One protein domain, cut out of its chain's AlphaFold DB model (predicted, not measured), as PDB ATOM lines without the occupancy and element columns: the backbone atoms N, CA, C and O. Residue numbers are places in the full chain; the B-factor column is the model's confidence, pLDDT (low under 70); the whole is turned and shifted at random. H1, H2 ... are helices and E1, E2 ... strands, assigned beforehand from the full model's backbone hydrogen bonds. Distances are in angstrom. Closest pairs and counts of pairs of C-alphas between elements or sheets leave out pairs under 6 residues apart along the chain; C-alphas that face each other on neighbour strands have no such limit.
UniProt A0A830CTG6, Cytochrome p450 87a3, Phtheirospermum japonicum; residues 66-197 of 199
ATOM      1  N   THR A  66     128.361 146.576 140.224       86.00
ATOM      2  CA  THR A  66     128.441 146.308 138.783       86.00
ATOM      3  C   THR A  66     129.767 146.759 138.183       86.00
ATOM      4  O   THR A  66     130.456 145.945 137.570       86.00
ATOM      5  N   VAL A  67     130.159 148.018 138.402       92.62
ATOM      6  CA  VAL A  67     131.373 148.594 137.803       92.62
ATOM      7  C   VAL A  67     132.627 147.851 138.275       92.62
ATOM      8  O   VAL A  67     133.336 147.329 137.416       92.62
ATOM      9  N   PRO A  68     132.882 147.659 139.590       93.19
ATOM     10  CA  PRO A  68     134.091 146.962 140.033       93.19
ATOM     11  C   PRO A  68     134.167 145.519 139.534       93.19
ATOM     12  O   PRO A  68     135.246 145.042 139.182       93.19
ATOM     13  N   PHE A  69     133.031 144.817 139.474       92.56
ATOM     14  CA  PHE A  69     132.985 143.446 138.977       92.56
ATOM     15  C   PHE A  69     133.368 143.369 137.497       92.56
ATOM     16  O   PHE A  69     134.229 142.566 137.140       92.56
ATOM     17  N   VAL A  70     132.777 144.216 136.648       93.88
ATOM     18  CA  VAL A  70     133.058 144.233 135.204       93.88
ATOM     19  C   VAL A  70     134.490 144.691 134.931       93.88
ATOM     20  O   VAL A  70     135.174 144.062 134.129       93.88
ATOM     21  N   THR A  71     134.989 145.705 135.643       95.88
ATOM     22  CA  THR A  71     136.391 146.140 135.540       95.88
ATOM     23  C   THR A  71     137.360 145.026 135.936       95.88
ATOM     24  O   THR A  71     138.331 144.766 135.230       95.88
ATOM     25  N   THR A  72     137.082 144.314 137.034       95.94
ATOM     26  CA  THR A  72     137.906 143.169 137.467       95.94
ATOM     27  C   THR A  72     137.853 142.032 136.448       95.94
ATOM     28  O   THR A  72     138.847 141.347 136.220       95.94
ATOM     29  N   LEU A  73     136.701 141.829 135.810       95.44
ATOM     30  CA  LEU A  73     136.530 140.823 134.775       95.44
ATOM     31  C   LEU A  73     137.317 141.170 133.503       95.44
ATOM     32  O   LEU A  73     138.017 140.305 132.982       95.44
ATOM     33  N   ALA A  74     137.272 142.431 133.061       96.94
ATOM     34  CA  ALA A  74     138.111 142.932 131.973       96.94
ATOM     35  C   ALA A  74     139.597 142.716 132.292       96.94
ATOM     36  O   ALA A  74     140.329 142.149 131.486       96.94
ATOM     37  N   LEU A  75     140.023 143.065 133.511       97.12
ATOM     38  CA  LEU A  75     141.390 142.843 133.972       97.12
ATOM     39  C   LEU A  75     141.804 141.368 133.926       97.12
ATOM     40  O   LEU A  75     142.887 141.042 133.432       97.12
ATOM     41  N   LYS A  76     140.949 140.469 134.419       95.75
ATOM     42  CA  LYS A  76     141.195 139.026 134.354       95.75
ATOM     43  C   LYS A  76     141.391 138.572 132.906       95.75
ATOM     44  O   LYS A  76     142.363 137.882 132.631       95.75
ATOM     45  N   PHE A  77     140.516 138.984 131.988       94.06
ATOM     46  CA  PHE A  77     140.617 138.572 130.586       94.06
ATOM     47  C   PHE A  77     141.858 139.115 129.895       94.06
ATOM     48  O   PHE A  77     142.528 138.353 129.209       94.06
ATOM     49  N   MET A  78     142.225 140.376 130.120       95.88
ATOM     50  CA  MET A  78     143.482 140.917 129.592       95.88
ATOM     51  C   MET A  78     144.698 140.159 130.135       95.88
ATOM     52  O   MET A  78     145.637 139.890 129.396       95.88
ATOM     53  N   SER A  79     144.662 139.752 131.409       95.31
ATOM     54  CA  SER A  79     145.742 138.969 132.031       95.31
ATOM     55  C   SER A  79     145.905 137.570 131.422       95.31
ATOM     56  O   SER A  79     146.977 136.984 131.511       95.31
ATOM     57  N   GLU A  80     144.841 137.027 130.831       95.00
ATOM     58  CA  GLU A  80     144.819 135.704 130.193       95.00
ATOM     59  C   GLU A  80     145.017 135.778 128.671       95.00
ATOM     60  O   GLU A  80     145.217 134.747 128.034       95.00
ATOM     61  N   ASN A  81     144.976 136.980 128.082       96.44
ATOM     62  CA  ASN A  81     145.049 137.204 126.638       96.44
ATOM     63  C   ASN A  81     146.054 138.329 126.324       96.44
ATOM     64  O   ASN A  81     145.647 139.478 126.133       96.44
ATOM     65  N   PRO A  82     147.363 138.019 126.228       96.00
ATOM     66  CA  PRO A  82     148.406 139.024 126.018       96.00
ATOM     67  C   PRO A  82     148.213 139.882 124.763       96.00
ATOM     68  O   PRO A  82     148.510 141.070 124.801       96.00
ATOM     69  N   ALA A  83     147.662 139.313 123.686       97.38
ATOM     70  CA  ALA A  83     147.361 140.055 122.460       97.38
ATOM     71  C   ALA A  83     146.341 141.185 122.693       97.38
ATOM     72  O   ALA A  83     146.527 142.290 122.198       97.38
ATOM     73  N   VAL A  84     145.313 140.935 123.514       97.50
ATOM     74  CA  VAL A  84     144.308 141.951 123.869       97.50
ATOM     75  C   VAL A  84     144.932 143.052 124.719       97.50
ATOM     76  O   VAL A  84     144.655 144.230 124.516       97.50
ATOM     77  N   LEU A  85     145.787 142.678 125.677       97.25
ATOM     78  CA  LEU A  85     146.505 143.653 126.493       97.25
ATOM     79  C   LEU A  85     147.430 144.527 125.638       97.25
ATOM     80  O   LEU A  85     147.481 145.736 125.850       97.25
ATOM     81  N   GLN A  86     148.143 143.924 124.689       97.69
ATOM     82  CA  GLN A  86     149.027 144.644 123.784       97.69
ATOM     83  C   GLN A  86     148.244 145.655 122.939       97.69
ATOM     84  O   GLN A  86     148.560 146.837 122.980       97.69
ATOM     85  N   GLU A  87     147.185 145.220 122.256       98.19
ATOM     86  CA  GLU A  87     146.380 146.088 121.389       98.19
ATOM     87  C   GLU A  87     145.711 147.234 122.173       98.19
ATOM     88  O   GLU A  87     145.718 148.385 121.738       98.19
ATOM     89  N   LEU A  88     145.215 146.959 123.387       98.06
ATOM     90  CA  LEU A  88     144.695 147.999 124.279       98.06
ATOM     91  C   LEU A  88     145.791 148.986 124.713       98.06
ATOM     92  O   LEU A  88     145.546 150.186 124.824       98.06
ATOM     93  N   THR A  89     146.998 148.487 124.984       97.50
ATOM     94  CA  THR A  89     148.133 149.332 125.377       97.50
ATOM     95  C   THR A  89     148.536 150.253 124.228       97.50
ATOM     96  O   THR A  89     148.682 151.452 124.455       97.50
ATOM     97  N   GLU A  90     148.620 149.732 123.002       98.00
ATOM     98  CA  GLU A  90     148.928 150.503 121.791       98.00
ATOM     99  C   GLU A  90     147.896 151.621 121.545       98.00
ATOM    100  O   GLU A  90     148.277 152.765 121.287       98.00
ATOM    101  N   GLU A  91     146.595 151.337 121.705       98.38
ATOM    102  CA  GLU A  91     145.535 152.355 121.618       98.38
ATOM    103  C   GLU A  91     145.775 153.520 122.593       98.38
ATOM    104  O   GLU A  91     145.664 154.694 122.222       98.38
ATOM    105  N   HIS A  92     146.105 153.217 123.849       97.31
ATOM    106  CA  HIS A  92     146.296 154.247 124.866       97.31
ATOM    107  C   HIS A  92     147.641 154.973 124.757       97.31
ATOM    108  O   HIS A  92     147.704 156.161 125.074       97.31
ATOM    109  N   GLU A  93     148.699 154.312 124.291       95.38
ATOM    110  CA  GLU A  93     149.989 154.952 124.014       95.38
ATOM    111  C   GLU A  93     149.883 155.940 122.846       95.38
ATOM    112  O   GLU A  93     150.434 157.038 122.924       95.38
ATOM    113  N   GLU A  94     149.092 155.630 121.814       96.19
ATOM    114  CA  GLU A  94     148.824 156.570 120.719       96.19
ATOM    115  C   GLU A  94     148.039 157.807 121.186       96.19
ATOM    116  O   GLU A  94     148.276 158.910 120.690       96.19
ATOM    117  N   ILE A  95     147.132 157.653 122.159       96.06
ATOM    118  CA  ILE A  95     146.472 158.793 122.815       96.06
ATOM    119  C   ILE A  95     147.516 159.660 123.530       96.06
ATOM    120  O   ILE A  95     147.561 160.868 123.305       96.06
ATOM    121  N   LEU A  96     148.393 159.055 124.339       94.56
ATOM    122  CA  LEU A  96     149.425 159.791 125.076       94.56
ATOM    123  C   LEU A  96     150.421 160.499 124.151       94.56
ATOM    124  O   LEU A  96     150.797 161.635 124.428       94.56
ATOM    125  N   ARG A  97     150.799 159.885 123.023       93.56
ATOM    126  CA  ARG A  97     151.719 160.472 122.035       93.56
ATOM    127  C   ARG A  97     151.190 161.768 121.415       93.56
ATOM    128  O   ARG A  97     151.976 162.593 120.959       93.56
ATOM    129  N   LYS A  98     149.867 161.951 121.387       93.38
ATOM    130  CA  LYS A  98     149.211 163.164 120.871       93.38
ATOM    131  C   LYS A  98     149.073 164.269 121.918       93.38
ATOM    132  O   LYS A  98     148.675 165.374 121.557       93.38
ATOM    133  N   ARG A  99     149.366 163.996 123.194       92.81
ATOM    134  CA  ARG A  99     149.241 164.985 124.268       92.81
ATOM    135  C   ARG A  99     150.445 165.912 124.307       92.81
ATOM    136  O   ARG A  99     151.586 165.470 124.257       92.81
ATOM    137  N   GLU A 100     150.175 167.193 124.533       86.00
ATOM    138  CA  GLU A 100     151.215 168.159 124.899       86.00
ATOM    139  C   GLU A 100     151.719 167.926 126.333       86.00
ATOM    140  O   GLU A 100     152.897 168.105 126.620       86.00
ATOM    141  N   THR A 101     150.830 167.511 127.247       84.69
ATOM    142  CA  THR A 101     151.157 167.229 128.655       84.69
ATOM    143  C   THR A 101     150.751 165.808 129.034       84.69
ATOM    144  O   THR A 101     149.562 165.478 129.049       84.69
ATOM    145  N   LEU A 102     151.730 164.977 129.396       76.25
ATOM    146  CA  LEU A 102     151.529 163.552 129.686       76.25
ATOM    147  C   LEU A 102     150.622 163.301 130.905       76.25
ATOM    148  O   LEU A 102     149.771 162.414 130.857       76.25
ATOM    149  N   ASP A 103     150.725 164.128 131.948       76.25
ATOM    150  CA  ASP A 103     149.953 163.984 133.195       76.25
ATOM    151  C   ASP A 103     148.594 164.701 133.199       76.25
ATOM    152  O   ASP A 103     147.958 164.865 134.242       76.25
ATOM    153  N   SER A 104     148.116 165.121 132.030       86.44
ATOM    154  CA  SER A 104     146.776 165.690 131.903       86.44
ATOM    155  C   SER A 104     145.678 164.628 132.082       86.44
ATOM    156  O   SER A 104     145.859 163.431 131.827       86.44
ATOM    157  N   SER A 105     144.511 165.074 132.556       88.31
ATOM    158  CA  SER A 105     143.328 164.214 132.678       88.31
ATOM    159  C   SER A 105     142.807 163.797 131.304       88.31
ATOM    160  O   SER A 105     142.906 164.562 130.347       88.31
ATOM    161  N   VAL A 106     142.209 162.604 131.225       93.50
ATOM    162  CA  VAL A 106     141.565 162.119 129.995       93.50
ATOM    163  C   VAL A 106     140.482 163.100 129.558       93.50
ATOM    164  O   VAL A 106     139.561 163.401 130.321       93.50
ATOM    165  N   THR A 107     140.590 163.584 128.327       94.69
ATOM    166  CA  THR A 107     139.608 164.497 127.742       94.69
ATOM    167  C   THR A 107     138.423 163.735 127.153       94.69
ATOM    168  O   THR A 107     138.473 162.527 126.906       94.69
ATOM    169  N   TRP A 108     137.332 164.452 126.885       93.88
ATOM    170  CA  TRP A 108     136.144 163.864 126.265       93.88
ATOM    171  C   TRP A 108     136.413 163.313 124.858       93.88
ATOM    172  O   TRP A 108     135.886 162.261 124.498       93.88
ATOM    173  N   GLU A 109     137.255 163.987 124.072       94.94
ATOM    174  CA  GLU A 109     137.599 163.540 122.718       94.94
ATOM    175  C   GLU A 109     138.488 162.292 122.736       94.94
ATOM    176  O   GLU A 109     138.268 161.371 121.952       94.94
ATOM    177  N   GLU A 110     139.412 162.192 123.694       96.06
ATOM    178  CA  GLU A 110     140.195 160.970 123.903       96.06
ATOM    179  C   GLU A 110     139.311 159.805 124.346       96.06
ATOM    180  O   GLU A 110     139.433 158.701 123.824       96.06
ATOM    181  N   PHE A 111     138.372 160.035 125.270       96.25
ATOM    182  CA  PHE A 111     137.415 159.003 125.670       96.25
ATOM    183  C   PHE A 111     136.601 158.483 124.475       96.25
ATOM    184  O   PHE A 111     136.414 157.274 124.338       96.25
ATOM    185  N   LYS A 112     136.149 159.369 123.580       95.00
ATOM    186  CA  LYS A 112     135.447 158.960 122.354       95.00
ATOM    187  C   LYS A 112     136.334 158.166 121.400       95.00
ATOM    188  O   LYS A 112     135.813 157.317 120.683       95.00
ATOM    189  N   SER A 113     137.641 158.434 121.371       96.88
ATOM    190  CA  SER A 113     138.569 157.721 120.491       96.88
ATOM    191  C   SER A 113     138.936 156.320 120.989       96.88
ATOM    192  O   SER A 113     139.463 155.546 120.197       96.88
ATOM    193  N   MET A 114     138.634 155.980 122.253       97.88
ATOM    194  CA  MET A 114     138.913 154.683 122.899       97.88
ATOM    195  C   MET A 114     138.031 153.529 122.365       97.88
ATOM    196  O   MET A 114     137.299 152.864 123.105       97.88
ATOM    197  N   THR A 115     138.052 153.305 121.053       98.00
ATOM    198  CA  THR A 115     137.235 152.317 120.344       98.00
ATOM    199  C   THR A 115     137.524 150.885 120.791       98.00
ATOM    200  O   THR A 115     136.579 150.136 121.056       98.00
ATOM    201  N   TYR A 116     138.793 150.484 120.896       98.38
ATOM    202  CA  TYR A 116     139.156 149.118 121.282       98.38
ATOM    203  C   TYR A 116     138.876 148.873 122.767       98.38
ATOM    204  O   TYR A 116     138.267 147.869 123.141       98.38
ATOM    205  N   THR A 117     139.153 149.863 123.611       98.25
ATOM    206  CA  THR A 117     138.755 149.878 125.022       98.25
ATOM    207  C   THR A 117     137.251 149.634 125.182       98.25
ATOM    208  O   THR A 117     136.838 148.831 126.023       98.25
ATOM    209  N   GLN A 118     136.399 150.266 124.361       97.25
ATOM    210  CA  GLN A 118     134.954 150.001 124.395       97.25
ATOM    211  C   GLN A 118     134.609 148.564 123.989       97.25
ATOM    212  O   GLN A 118     133.662 148.002 124.542       97.25
ATOM    213  N   GLN A 119     135.355 147.944 123.070       96.69
ATOM    214  CA  GLN A 119     135.179 146.529 122.720       96.69
ATOM    215  C   GLN A 119     135.535 145.618 123.901       96.69
ATOM    216  O   GLN A 119     134.730 144.758 124.255       96.69
ATOM    217  N   VAL A 120     136.660 145.871 124.579       97.19
ATOM    218  CA  VAL A 120     137.064 145.144 125.797       97.19
ATOM    219  C   VAL A 120     135.996 145.267 126.891       97.19
ATOM    220  O   VAL A 120     135.583 144.266 127.479       97.19
ATOM    221  N   ILE A 121     135.480 146.477 127.129       96.31
ATOM    222  CA  ILE A 121     134.399 146.720 128.098       96.31
ATOM    223  C   ILE A 121     133.116 145.984 127.689       96.31
ATOM    224  O   ILE A 121     132.474 145.348 128.525       96.31
ATOM    225  N   ASN A 122     132.729 146.044 126.413       94.31
ATOM    226  CA  ASN A 122     131.544 145.351 125.902       94.31
ATOM    227  C   ASN A 122     131.651 143.834 126.070       94.31
ATOM    228  O   ASN A 122     130.669 143.188 126.438       94.31
ATOM    229  N   GLU A 123     132.836 143.274 125.849       93.75
ATOM    230  CA  GLU A 123     133.080 141.847 125.998       93.75
ATOM    231  C   GLU A 123     133.067 141.416 127.470       93.75
ATOM    232  O   GLU A 123     132.427 140.423 127.831       93.75
ATOM    233  N   ALA A 124     133.652 142.221 128.362       94.06
ATOM    234  CA  ALA A 124     133.531 142.015 129.802       94.06
ATOM    235  C   ALA A 124     132.063 142.081 130.263       94.06
ATOM    236  O   ALA A 124     131.605 141.214 131.007       94.06
ATOM    237  N   LEU A 125     131.277 143.044 129.769       91.94
ATOM    238  CA  LEU A 125     129.835 143.132 130.035       91.94
ATOM    239  C   LEU A 125     129.073 141.903 129.507       91.94
ATOM    240  O   LEU A 125     128.165 141.404 130.179       91.94
ATOM    241  N   ARG A 126     129.448 141.381 128.333       89.38
ATOM    242  CA  ARG A 126     128.857 140.165 127.751       89.38
ATOM    243  C   ARG A 126     129.123 138.935 128.609       89.38
ATOM    244  O   ARG A 126     128.226 138.109 128.765       89.38
ATOM    245  N   LEU A 127     130.319 138.804 129.172       85.94
ATOM    246  CA  LEU A 127     130.734 137.638 129.962       85.94
ATOM    247  C   LEU A 127     130.341 137.735 131.443       85.94
ATOM    248  O   LEU A 127     130.103 136.713 132.098       85.94
ATOM    249  N   GLY A 128     130.197 138.956 131.958       83.12
ATOM    250  CA  GLY A 128     129.768 139.237 133.327       83.12
ATOM    251  C   GLY A 128     128.308 138.884 133.612       83.12
ATOM    252  O   GLY A 128     127.904 138.814 134.772       83.12
ATOM    253  N   ARG A 129     127.510 138.607 132.575       74.62
ATOM    254  CA  ARG A 129     126.102 138.230 132.724       74.62
ATOM    255  C   ARG A 129     125.932 136.844 133.356       74.62
ATOM    256  O   ARG A 129     126.733 135.947 133.070       74.62
ATOM    257  N   PRO A 130     124.855 136.617 134.123       66.31
ATOM    258  CA  PRO A 130     124.467 135.270 134.491       66.31
ATOM    259  C   PRO A 130     124.113 134.429 133.259       66.31
ATOM    260  O   PRO A 130     123.519 134.930 132.304       66.31
ATOM    261  N   GLU A 131     124.468 133.149 133.279       61.81
ATOM    262  CA  GLU A 131     124.339 132.235 132.127       61.81
ATOM    263  C   GLU A 131     122.899 132.067 131.608       61.81
ATOM    264  O   GLU A 131     122.696 131.735 130.444       61.81
ATOM    265  N   PHE A 132     121.897 132.363 132.438       64.75
ATOM    266  CA  PHE A 132     120.472 132.243 132.121       64.75
ATOM    267  C   PHE A 132     119.869 133.449 131.363       64.75
ATOM    268  O   PHE A 132     118.665 133.474 131.111       64.75
ATOM    269  N   VAL A 133     120.665 134.459 130.986       63.81
ATOM    270  CA  VAL A 133     120.193 135.638 130.228       63.81
ATOM    271  C   VAL A 133     120.313 135.409 128.708       63.81
ATOM    272  O   VAL A 133     121.341 134.939 128.221       63.81
ATOM    273  N   SER A 134     119.261 135.761 127.950       60.91
ATOM    274  CA  SER A 134     119.096 135.481 126.507       60.91
ATOM    275  C   SER A 134     120.263 135.946 125.610       60.91
ATOM    276  O   SER A 134     121.068 136.800 125.978       60.91
ATOM    277  N   LYS A 135     120.365 135.390 124.391       60.59
ATOM    278  CA  LYS A 135     121.448 135.679 123.425       60.59
ATOM    279  C   LYS A 135     121.464 137.129 122.898       60.59
ATOM    280  O   LYS A 135     122.520 137.585 122.473       60.59
ATOM    281  N   ASN A 136     120.351 137.865 122.985       66.75
ATOM    282  CA  ASN A 136     120.246 139.255 122.522       66.75
ATOM    283  C   ASN A 136     120.659 140.220 123.640       66.75
ATOM    284  O   ASN A 136     119.822 140.752 124.373       66.75
ATOM    285  N   LEU A 137     121.970 140.392 123.803       66.94
ATOM    286  CA  LEU A 137     122.551 141.156 124.900       66.94
ATOM    287  C   LEU A 137     122.255 142.654 124.775       66.94
ATOM    288  O   LEU A 137     122.662 143.314 123.823       66.94
ATOM    289  N   LYS A 138     121.647 143.205 125.825       78.88
ATOM    290  CA  LYS A 138     121.635 144.640 126.105       78.88
ATOM    291  C   LYS A 138     122.123 144.825 127.547       78.88
ATOM    292  O   LYS A 138     121.304 144.730 128.460       78.88
ATOM    293  N   PRO A 139     123.436 145.018 127.787       83.44
ATOM    294  CA  PRO A 139     124.005 144.957 129.141       83.44
ATOM    295  C   PRO A 139     123.501 146.096 130.040       83.44
ATOM    296  O   PRO A 139     123.516 145.989 131.260       83.44
ATOM    297  N   PHE A 140     122.982 147.153 129.417       88.31
ATOM    298  CA  PHE A 140     122.358 148.300 130.063       88.31
ATOM    299  C   PHE A 140     120.835 148.349 129.851       88.31
ATOM    300  O   PHE A 140     120.226 149.396 130.042       88.31
ATOM    301  N   GLY A 141     120.198 147.242 129.452       86.31
ATOM    302  CA  GLY A 141     118.763 147.205 129.159       86.31
ATOM    303  C   GLY A 141     118.378 147.992 127.898       86.31
ATOM    304  O   GLY A 141     119.189 148.192 126.998       86.31
ATOM    305  N   GLY A 142     117.116 148.410 127.799       87.56
ATOM    306  CA  GLY A 142     116.623 149.213 126.677       87.56
ATOM    307  C   GLY A 142     115.201 149.733 126.895       87.56
ATOM    308  O   GLY A 142     114.484 149.252 127.775       87.56
ATOM    309  N   GLY A 143     114.798 150.721 126.093       88.69
ATOM    310  CA  GLY A 143     113.509 151.406 126.247       88.69
ATOM    311  C   GLY A 143     113.410 152.129 127.592       88.69
ATOM    312  O   GLY A 143     114.401 152.640 128.104       88.69
ATOM    313  N   ILE A 144     112.232 152.108 128.221       91.12
ATOM    314  CA  ILE A 144     111.981 152.779 129.514       91.12
ATOM    315  C   ILE A 144     112.788 152.209 130.698       91.12
ATOM    316  O   ILE A 144     112.749 152.760 131.795       91.12
ATOM    317  N   LYS A 145     113.468 151.070 130.511       86.94
ATOM    318  CA  LYS A 145     114.331 150.419 131.512       86.94
ATOM    319  C   LYS A 145     115.812 150.480 131.128       86.94
ATOM    320  O   LYS A 145     116.599 149.667 131.610       86.94
ATOM    321  N   GLN A 146     116.197 151.394 130.238       89.88
ATOM    322  CA  GLN A 146     117.604 151.655 129.960       89.88
ATOM    323  C   GLN A 146     118.306 152.188 131.219       89.88
ATOM    324  O   GLN A 146     117.763 153.012 131.954       89.88
ATOM    325  N   CYS A 147     119.514 151.693 131.479       92.00
ATOM    326  CA  CYS A 147     120.329 152.123 132.605       92.00
ATOM    327  C   CYS A 147     120.740 153.588 132.434       92.00
ATOM    328  O   CYS A 147     121.449 153.926 131.487       92.00
ATOM    329  N   VAL A 148     120.359 154.431 133.394       92.62
ATOM    330  CA  VAL A 148     120.749 155.850 133.436       92.62
ATOM    331  C   VAL A 148     122.260 156.044 133.628       92.62
ATOM    332  O   VAL A 148     122.815 157.052 133.218       92.62
ATOM    333  N   GLY A 149     122.946 155.061 134.219       91.56
ATOM    334  CA  GLY A 149     124.388 155.100 134.467       91.56
ATOM    335  C   GLY A 149     125.241 154.464 133.370       91.56
ATOM    336  O   GLY A 149     126.408 154.183 133.635       91.56
ATOM    337  N   ALA A 150     124.688 154.164 132.188       92.62
ATOM    338  CA  ALA A 150     125.407 153.441 131.134       92.62
ATOM    339  C   ALA A 150     126.687 154.171 130.695       92.62
ATOM    340  O   ALA A 150     127.771 153.588 130.735       92.62
ATOM    341  N   ASP A 151     126.568 155.455 130.359       92.94
ATOM    342  CA  ASP A 151     127.698 156.253 129.874       92.94
ATOM    343  C   ASP A 151     128.710 156.529 130.987       92.94
ATOM    344  O   ASP A 151     129.907 156.330 130.792       92.94
ATOM    345  N   PHE A 152     128.233 156.852 132.196       93.00
ATOM    346  CA  PHE A 152     129.089 156.990 133.379       93.00
ATOM    347  C   PHE A 152     129.899 155.715 133.649       93.00
ATOM    348  O   PHE A 152     131.101 155.774 133.898       93.00
ATOM    349  N   SER A 153     129.253 154.549 133.565       94.44
ATOM    350  CA  SER A 153     129.914 153.266 133.798       94.44
ATOM    351  C   SER A 153     130.993 153.010 132.748       94.44
ATOM    352  O   SER A 153     132.097 152.605 133.101       94.44
ATOM    353  N   ARG A 154     130.712 153.281 131.466       95.38
ATOM    354  CA  ARG A 154     131.697 153.142 130.381       95.38
ATOM    355  C   ARG A 154     132.882 154.081 130.555       95.38
ATOM    356  O   ARG A 154     134.013 153.630 130.413       95.38
ATOM    357  N   ALA A 155     132.630 155.344 130.889       95.44
ATOM    358  CA  ALA A 155     133.678 156.326 131.138       95.44
ATOM    359  C   ALA A 155     134.546 155.924 132.336       95.44
ATOM    360  O   ALA A 155     135.766 155.865 132.218       95.44
ATOM    361  N   SER A 156     133.927 155.548 133.458       95.38
ATOM    362  CA  SER A 156     134.641 155.101 134.657       95.38
ATOM    363  C   SER A 156     135.529 153.882 134.382       95.38
ATOM    364  O   SER A 156     136.694 153.873 134.779       95.38
ATOM    365  N   MET A 157     135.014 152.878 133.661       97.19
ATOM    366  CA  MET A 157     135.792 151.699 133.274       97.19
ATOM    367  C   MET A 157     136.930 152.051 132.311       97.19
ATOM    368  O   MET A 157     138.052 151.605 132.526       97.19
ATOM    369  N   ALA A 158     136.669 152.862 131.284       97.94
ATOM    370  CA  ALA A 158     137.671 153.244 130.289       97.94
ATOM    371  C   ALA A 158     138.811 154.066 130.903       97.94
ATOM    372  O   ALA A 158     139.975 153.770 130.661       97.94
ATOM    373  N   ILE A 159     138.491 155.039 131.763       96.88
ATOM    374  CA  ILE A 159     139.491 155.843 132.480       96.88
ATOM    375  C   ILE A 159     140.335 154.952 133.394       96.88
ATOM    376  O   ILE A 159     141.557 155.082 133.420       96.88
ATOM    377  N   PHE A 160     139.708 154.017 134.114       97.31
ATOM    378  CA  PHE A 160     140.442 153.067 134.947       97.31
ATOM    379  C   PHE A 160     141.409 152.214 134.117       97.31
ATOM    380  O   PHE A 160     142.572 152.077 134.492       97.31
ATOM    381  N   LEU A 161     140.944 151.655 132.994       97.75
ATOM    382  CA  LEU A 161     141.772 150.838 132.105       97.75
ATOM    383  C   LEU A 161     142.922 151.649 131.505       97.75
ATOM    384  O   LEU A 161     144.057 151.182 131.543       97.75
ATOM    385  N   HIS A 162     142.649 152.876 131.059       96.81
ATOM    386  CA  HIS A 162     143.660 153.797 130.555       96.81
ATOM    387  C   HIS A 162     144.765 154.026 131.588       96.81
ATOM    388  O   HIS A 162     145.935 153.812 131.286       96.81
ATOM    389  N   VAL A 163     144.417 154.395 132.825       95.56
ATOM    390  CA  VAL A 163     145.407 154.605 133.896       95.56
ATOM    391  C   VAL A 163     146.164 153.313 134.202       95.56
ATOM    392  O   VAL A 163     147.380 153.335 134.371       95.56
ATOM    393  N   LEU A 164     145.466 152.178 134.246       96.56
ATOM    394  CA  LEU A 164     146.073 150.894 134.568       96.56
ATOM    395  C   LEU A 164     147.153 150.497 133.552       96.56
ATOM    396  O   LEU A 164     148.255 150.148 133.958       96.56
ATOM    397  N   VAL A 165     146.856 150.549 132.253       96.06
ATOM    398  CA  VAL A 165     147.787 150.092 131.203       96.06
ATOM    399  C   VAL A 165     148.889 151.103 130.889       96.06
ATOM    400  O   VAL A 165     149.975 150.717 130.453       96.06
ATOM    401  N   THR A 166     148.649 152.391 131.146       94.50
ATOM    402  CA  THR A 166     149.634 153.453 130.883       94.50
ATOM    403  C   THR A 166     150.554 153.744 132.057       94.50
ATOM    404  O   THR A 166     151.678 154.165 131.824       94.50
ATOM    405  N   LYS A 167     150.126 153.505 133.305       94.31
ATOM    406  CA  LYS A 167     150.942 153.796 134.498       94.31
ATOM    407  C   LYS A 167     151.434 152.554 135.233       94.31
ATOM    408  O   LYS A 167     152.372 152.651 136.020       94.31
ATOM    409  N   TYR A 168     150.846 151.384 134.985       96.38
ATOM    410  CA  TYR A 168     151.162 150.179 135.747       96.38
ATOM    411  C   TYR A 168     151.406 148.943 134.875       96.38
ATOM    412  O   TYR A 168     150.970 148.811 133.731       96.38
ATOM    413  N   ARG A 169     152.117 147.993 135.474       95.19
ATOM    414  CA  ARG A 169     152.188 146.585 135.088       95.19
ATOM    415  C   ARG A 169     151.648 145.753 136.235       95.19
ATOM    416  O   ARG A 169     151.743 146.151 137.399       95.19
ATOM    417  N   TRP A 170     151.116 144.578 135.926       96.19
ATOM    418  CA  TRP A 170     150.654 143.667 136.962       96.19
ATOM    419  C   TRP A 170     151.018 142.218 136.685       96.19
ATOM    420  O   TRP A 170     151.203 141.801 135.545       96.19
ATOM    421  N   THR A 171     151.077 141.436 137.760       96.38
ATOM    422  CA  THR A 171     151.110 139.974 137.697       96.38
ATOM    423  C   THR A 171     149.965 139.394 138.512       96.38
ATOM    424  O   THR A 171     149.601 139.917 139.569       96.38
ATOM    425  N   VAL A 172     149.367 138.312 138.013       96.50
ATOM    426  CA  VAL A 172     148.301 137.604 138.727       96.50
ATOM    427  C   VAL A 172     148.924 136.781 139.849       96.50
ATOM    428  O   VAL A 172     149.815 135.973 139.610       96.50
ATOM    429  N   VAL A 173     148.450 136.985 141.079       96.31
ATOM    430  CA  VAL A 173     148.929 136.253 142.259       96.31
ATOM    431  C   VAL A 173     148.051 135.036 142.517       96.31
ATOM    432  O   VAL A 173     148.552 133.921 142.626       96.31
ATOM    433  N   LYS A 174     146.736 135.246 142.666       94.69
ATOM    434  CA  LYS A 174     145.759 134.182 142.955       94.69
ATOM    435  C   LYS A 174     144.317 134.653 142.771       94.69
ATOM    436  O   LYS A 174     144.032 135.848 142.710       94.69
ATOM    437  N   GLY A 175     143.388 133.702 142.819       92.75
ATOM    438  CA  GLY A 175     141.954 133.970 142.750       92.75
ATOM    439  C   GLY A 175     141.446 133.967 141.312       92.75
ATOM    440  O   GLY A 175     141.965 133.239 140.476       92.75
ATOM    441  N   GLY A 176     140.398 134.740 141.034       90.94
ATOM    442  CA  GLY A 176     139.769 134.770 139.708       90.94
ATOM    443  C   GLY A 176     138.691 133.706 139.490       90.94
ATOM    444  O   GLY A 176     138.077 133.688 138.428       90.94
ATOM    445  N   GLU A 177     138.409 132.864 140.494       91.94
ATOM    446  CA  GLU A 177     137.273 131.936 140.480       91.94
ATOM    447  C   GLU A 177     135.959 132.730 140.502       91.94
ATOM    448  O   GLU A 177     135.624 133.403 141.488       91.94
ATOM    449  N   ILE A 178     135.218 132.644 139.398       90.81
ATOM    450  CA  ILE A 178     133.904 133.258 139.246       90.81
ATOM    451  C   ILE A 178     132.859 132.239 139.688       90.81
ATOM    452  O   ILE A 178     132.772 131.146 139.138       90.81
ATOM    453  N   VAL A 179     132.036 132.619 140.662       89.69
ATOM    454  CA  VAL A 179     130.875 131.839 141.099       89.69
ATOM    455  C   VAL A 179     129.600 132.627 140.863       89.69
ATOM    456  O   VAL A 179     129.589 133.853 140.973       89.69
ATOM    457  N   GLN A 180     128.511 131.921 140.574       84.25
ATOM    458  CA  GLN A 180     127.204 132.513 140.315       84.25
ATOM    459  C   GLN A 180     126.197 132.031 141.360       84.25
ATOM    460  O   GLN A 180     125.816 130.865 141.344       84.25
ATOM    461  N   ASN A 181     125.767 132.918 142.267       77.06
ATOM    462  CA  ASN A 181     124.626 132.666 143.157       77.06
ATOM    463  C   ASN A 181     124.142 133.963 143.849       77.06
ATOM    464  O   ASN A 181     124.816 134.426 144.774       77.06
ATOM    465  N   PRO A 182     122.997 134.563 143.466       76.75
ATOM    466  CA  PRO A 182     122.362 134.547 142.140       76.75
ATOM    467  C   PRO A 182     123.113 135.425 141.113       76.75
ATOM    468  O   PRO A 182     122.908 135.296 139.910       76.75
ATOM    469  N   ILE A 183     124.002 136.304 141.587       79.50
ATOM    470  CA  ILE A 183     124.833 137.210 140.783       79.50
ATOM    471  C   ILE A 183     126.242 136.614 140.659       79.50
ATOM    472  O   ILE A 183     126.713 135.938 141.580       79.50
ATOM    473  N   LYS A 184     126.915 136.854 139.526       85.50
ATOM    474  CA  LYS A 184     128.325 136.490 139.357       85.50
ATOM    475  C   LYS A 184     129.213 137.348 140.256       85.50
ATOM    476  O   LYS A 184     129.068 138.564 140.320       85.50
ATOM    477  N   ARG A 185     130.142 136.704 140.951       88.06
ATOM    478  CA  ARG A 185     131.132 137.359 141.808       88.06
ATOM    479  C   ARG A 185     132.423 136.558 141.844       88.06
ATOM    480  O   ARG A 185     132.413 135.348 141.630       88.06
ATOM    481  N   PHE A 186     133.516 137.220 142.196       91.50
ATOM    482  CA  PHE A 186     134.775 136.548 142.502       91.50
ATOM    483  C   PHE A 186     134.720 135.984 143.925       91.50
ATOM    484  O   PHE A 186     134.729 136.754 144.885       91.50
ATOM    485  N   LYS A 187     134.645 134.653 144.080       88.69
ATOM    486  CA  LYS A 187     134.449 133.985 145.388       88.69
ATOM    487  C   LYS A 187     135.493 134.411 146.422       88.69
ATOM    488  O   LYS A 187     135.137 134.705 147.559       88.69
ATOM    489  N   ASN A 188     136.750 134.483 145.985       91.25
ATOM    490  CA  ASN A 188     137.918 134.816 146.800       91.25
ATOM    491  C   ASN A 188     138.654 136.071 146.291       91.25
ATOM    492  O   ASN A 188     139.820 136.274 146.622       91.25
ATOM    493  N   GLY A 189     137.994 136.897 145.469       92.81
ATOM    494  CA  GLY A 189     138.617 138.031 144.779       92.81
ATOM    495  C   GLY A 189     139.541 137.627 143.619       92.81
ATOM    496  O   GLY A 189     139.695 136.445 143.299       92.81
ATOM    497  N   PHE A 190     140.144 138.632 142.986       96.19
ATOM    498  CA  PHE A 190     141.198 138.492 141.983       96.19
ATOM    499  C   PHE A 190     142.389 139.330 142.449       96.19
ATOM    500  O   PHE A 190     142.297 140.553 142.523       96.19
ATOM    501  N   HIS A 191     143.462 138.663 142.870       96.31
ATOM    502  CA  HIS A 191     144.603 139.299 143.526       96.31
ATOM    503  C   HIS A 191     145.729 139.482 142.523       96.31
ATOM    504  O   HIS A 191     146.184 138.509 141.914       96.31
ATOM    505  N   ILE A 192     146.196 140.717 142.399       96.62
ATOM    506  CA  ILE A 192     147.275 141.114 141.499       96.62
ATOM    507  C   ILE A 192     148.373 141.825 142.293       96.62
ATOM    508  O   ILE A 192     148.100 142.428 143.331       96.62
ATOM    509  N   ASN A 193     149.601 141.777 141.793       97.12
ATOM    510  CA  ASN A 193     150.683 142.644 142.245       97.12
ATOM    511  C   ASN A 193     150.858 143.769 141.224       97.12
ATOM    512  O   ASN A 193     151.099 143.467 140.060       97.12
ATOM    513  N   LEU A 194     150.720 145.026 141.650       96.81
ATOM    514  CA  LEU A 194     150.891 146.206 140.801       96.81
ATOM    515  C   LEU A 194     152.304 146.767 140.950       96.81
ATOM    516  O   LEU A 194     152.823 146.883 142.059       96.81
ATOM    517  N   ARG A 195     152.905 147.149 139.827       96.81
ATOM    518  CA  ARG A 195     154.186 147.854 139.761       96.81
ATOM    519  C   ARG A 195     154.039 149.037 138.822       96.81
ATOM    520  O   ARG A 195     153.369 148.912 137.801       96.81
ATOM    521  N   GLU A 196     154.636 150.162 139.175       95.50
ATOM    522  CA  GLU A 196     154.669 151.332 138.298       95.50
ATOM    523  C   GLU A 196     155.487 151.023 137.035       95.50
ATOM    524  O   GLU A 196     156.454 150.254 137.083       95.50
ATOM    525  N   ARG A 197     155.055 151.566 135.897       90.00
ATOM    526  CA  ARG A 197     155.819 151.532 134.648       90.00
ATOM    527  C   ARG A 197     157.009 152.480 134.751       90.00
ATOM    528  O   ARG A 197     156.885 153.572 135.291       90.00
TER     529      ARG A 197
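AT A GLANCE: This is residues 66 to 197 of the 199 residues of the protein "Cytochrome p450 87a3" of Phtheirospermum japonicum (UniProt A0A830CTG6). Picture a flat body of crossed helices, H1, H2, H4 and H5, with a two-stranded ribbon along one edge. The ribbon begins as E1 beside E4, bends, and goes on as the small hairpin E2 and E3, with H1 next to both parts; H3 is a short helix near one corner of the body, and a long loop lies between H4 and H5. The 132 printed residues hold five named helices and then four named strands, H1 H2 H3 H4 H5 E1 E2 E3 E4, in a mixed class, with two antiparallel sheets of two strands each, E1 - E4 and E2 - E3. The whole is compact, with a radius of gyration of the C-alphas of 15.6 A, and spans 47 by 39 by 21 A.

HOW THE PARTS SIT: Begin with H1, residues 66 to 80, and H2, residues 82 to 97; they only just touch, with 3 pairs of C-alphas within 8 A, and only at the corner, closest at Met 78 and Leu 85, 5.1 A. Next come H3, residues 108 to 113, and H4, residues 115 to 127, which meet only through their link. H4 touches H1 with residues 120 to 125 alone, about perpendicular at 75 degrees; the closest C-alphas, of Ala 74 and Ala 124, are 5.2 A apart. H5, residues 150 to 167, is the hub, touching H1, H2, H4 and, only just, with 3 pairs of C-alphas within 8 A, H3. Look at residues 88 to 93 of H2 and 162 to 166 of H5: these helices stand about perpendicular, at 90 degrees, with the C-alphas of Thr 89 and Val 165 closest at 5.9 A. In the five helices every O i to N i+4 pair is within hydrogen-bond range. E1, residues 168 to 175, is antiparallel to E4, residues 190 to 196; find N 169 and O 195 2.8 A apart. E1 runs on into E2, residues 178 to 180, at 56 degrees, and E2 forms a hairpin with E3, residues 184 to 186, where N 179 and O 185 are 2.9 A apart.

IN THESE COORDINATES: Find C-alpha 66 at (128.441, 146.308, 138.783); from there H1 runs 21.3 A. H2 covers 22.1 A, H3 8.8 A and H4 18.7 A. C-alpha 150 at (125.407, 153.441, 131.134) opens H5, 25.8 A long. E1 measures 19.9 A, and E4 runs 19.0 A to C-alpha 196 at (154.669, 151.332, 138.298).

THE WHOLE: The two C-alphas farthest apart, of Glu 100 and Asn 181, are 48.0 A apart. The printed part has no cut, and its one long link is residues 128 to 149. Within it, residues 130 to 137 are under 70 in pLDDT; the mean of the printed part is 91.1.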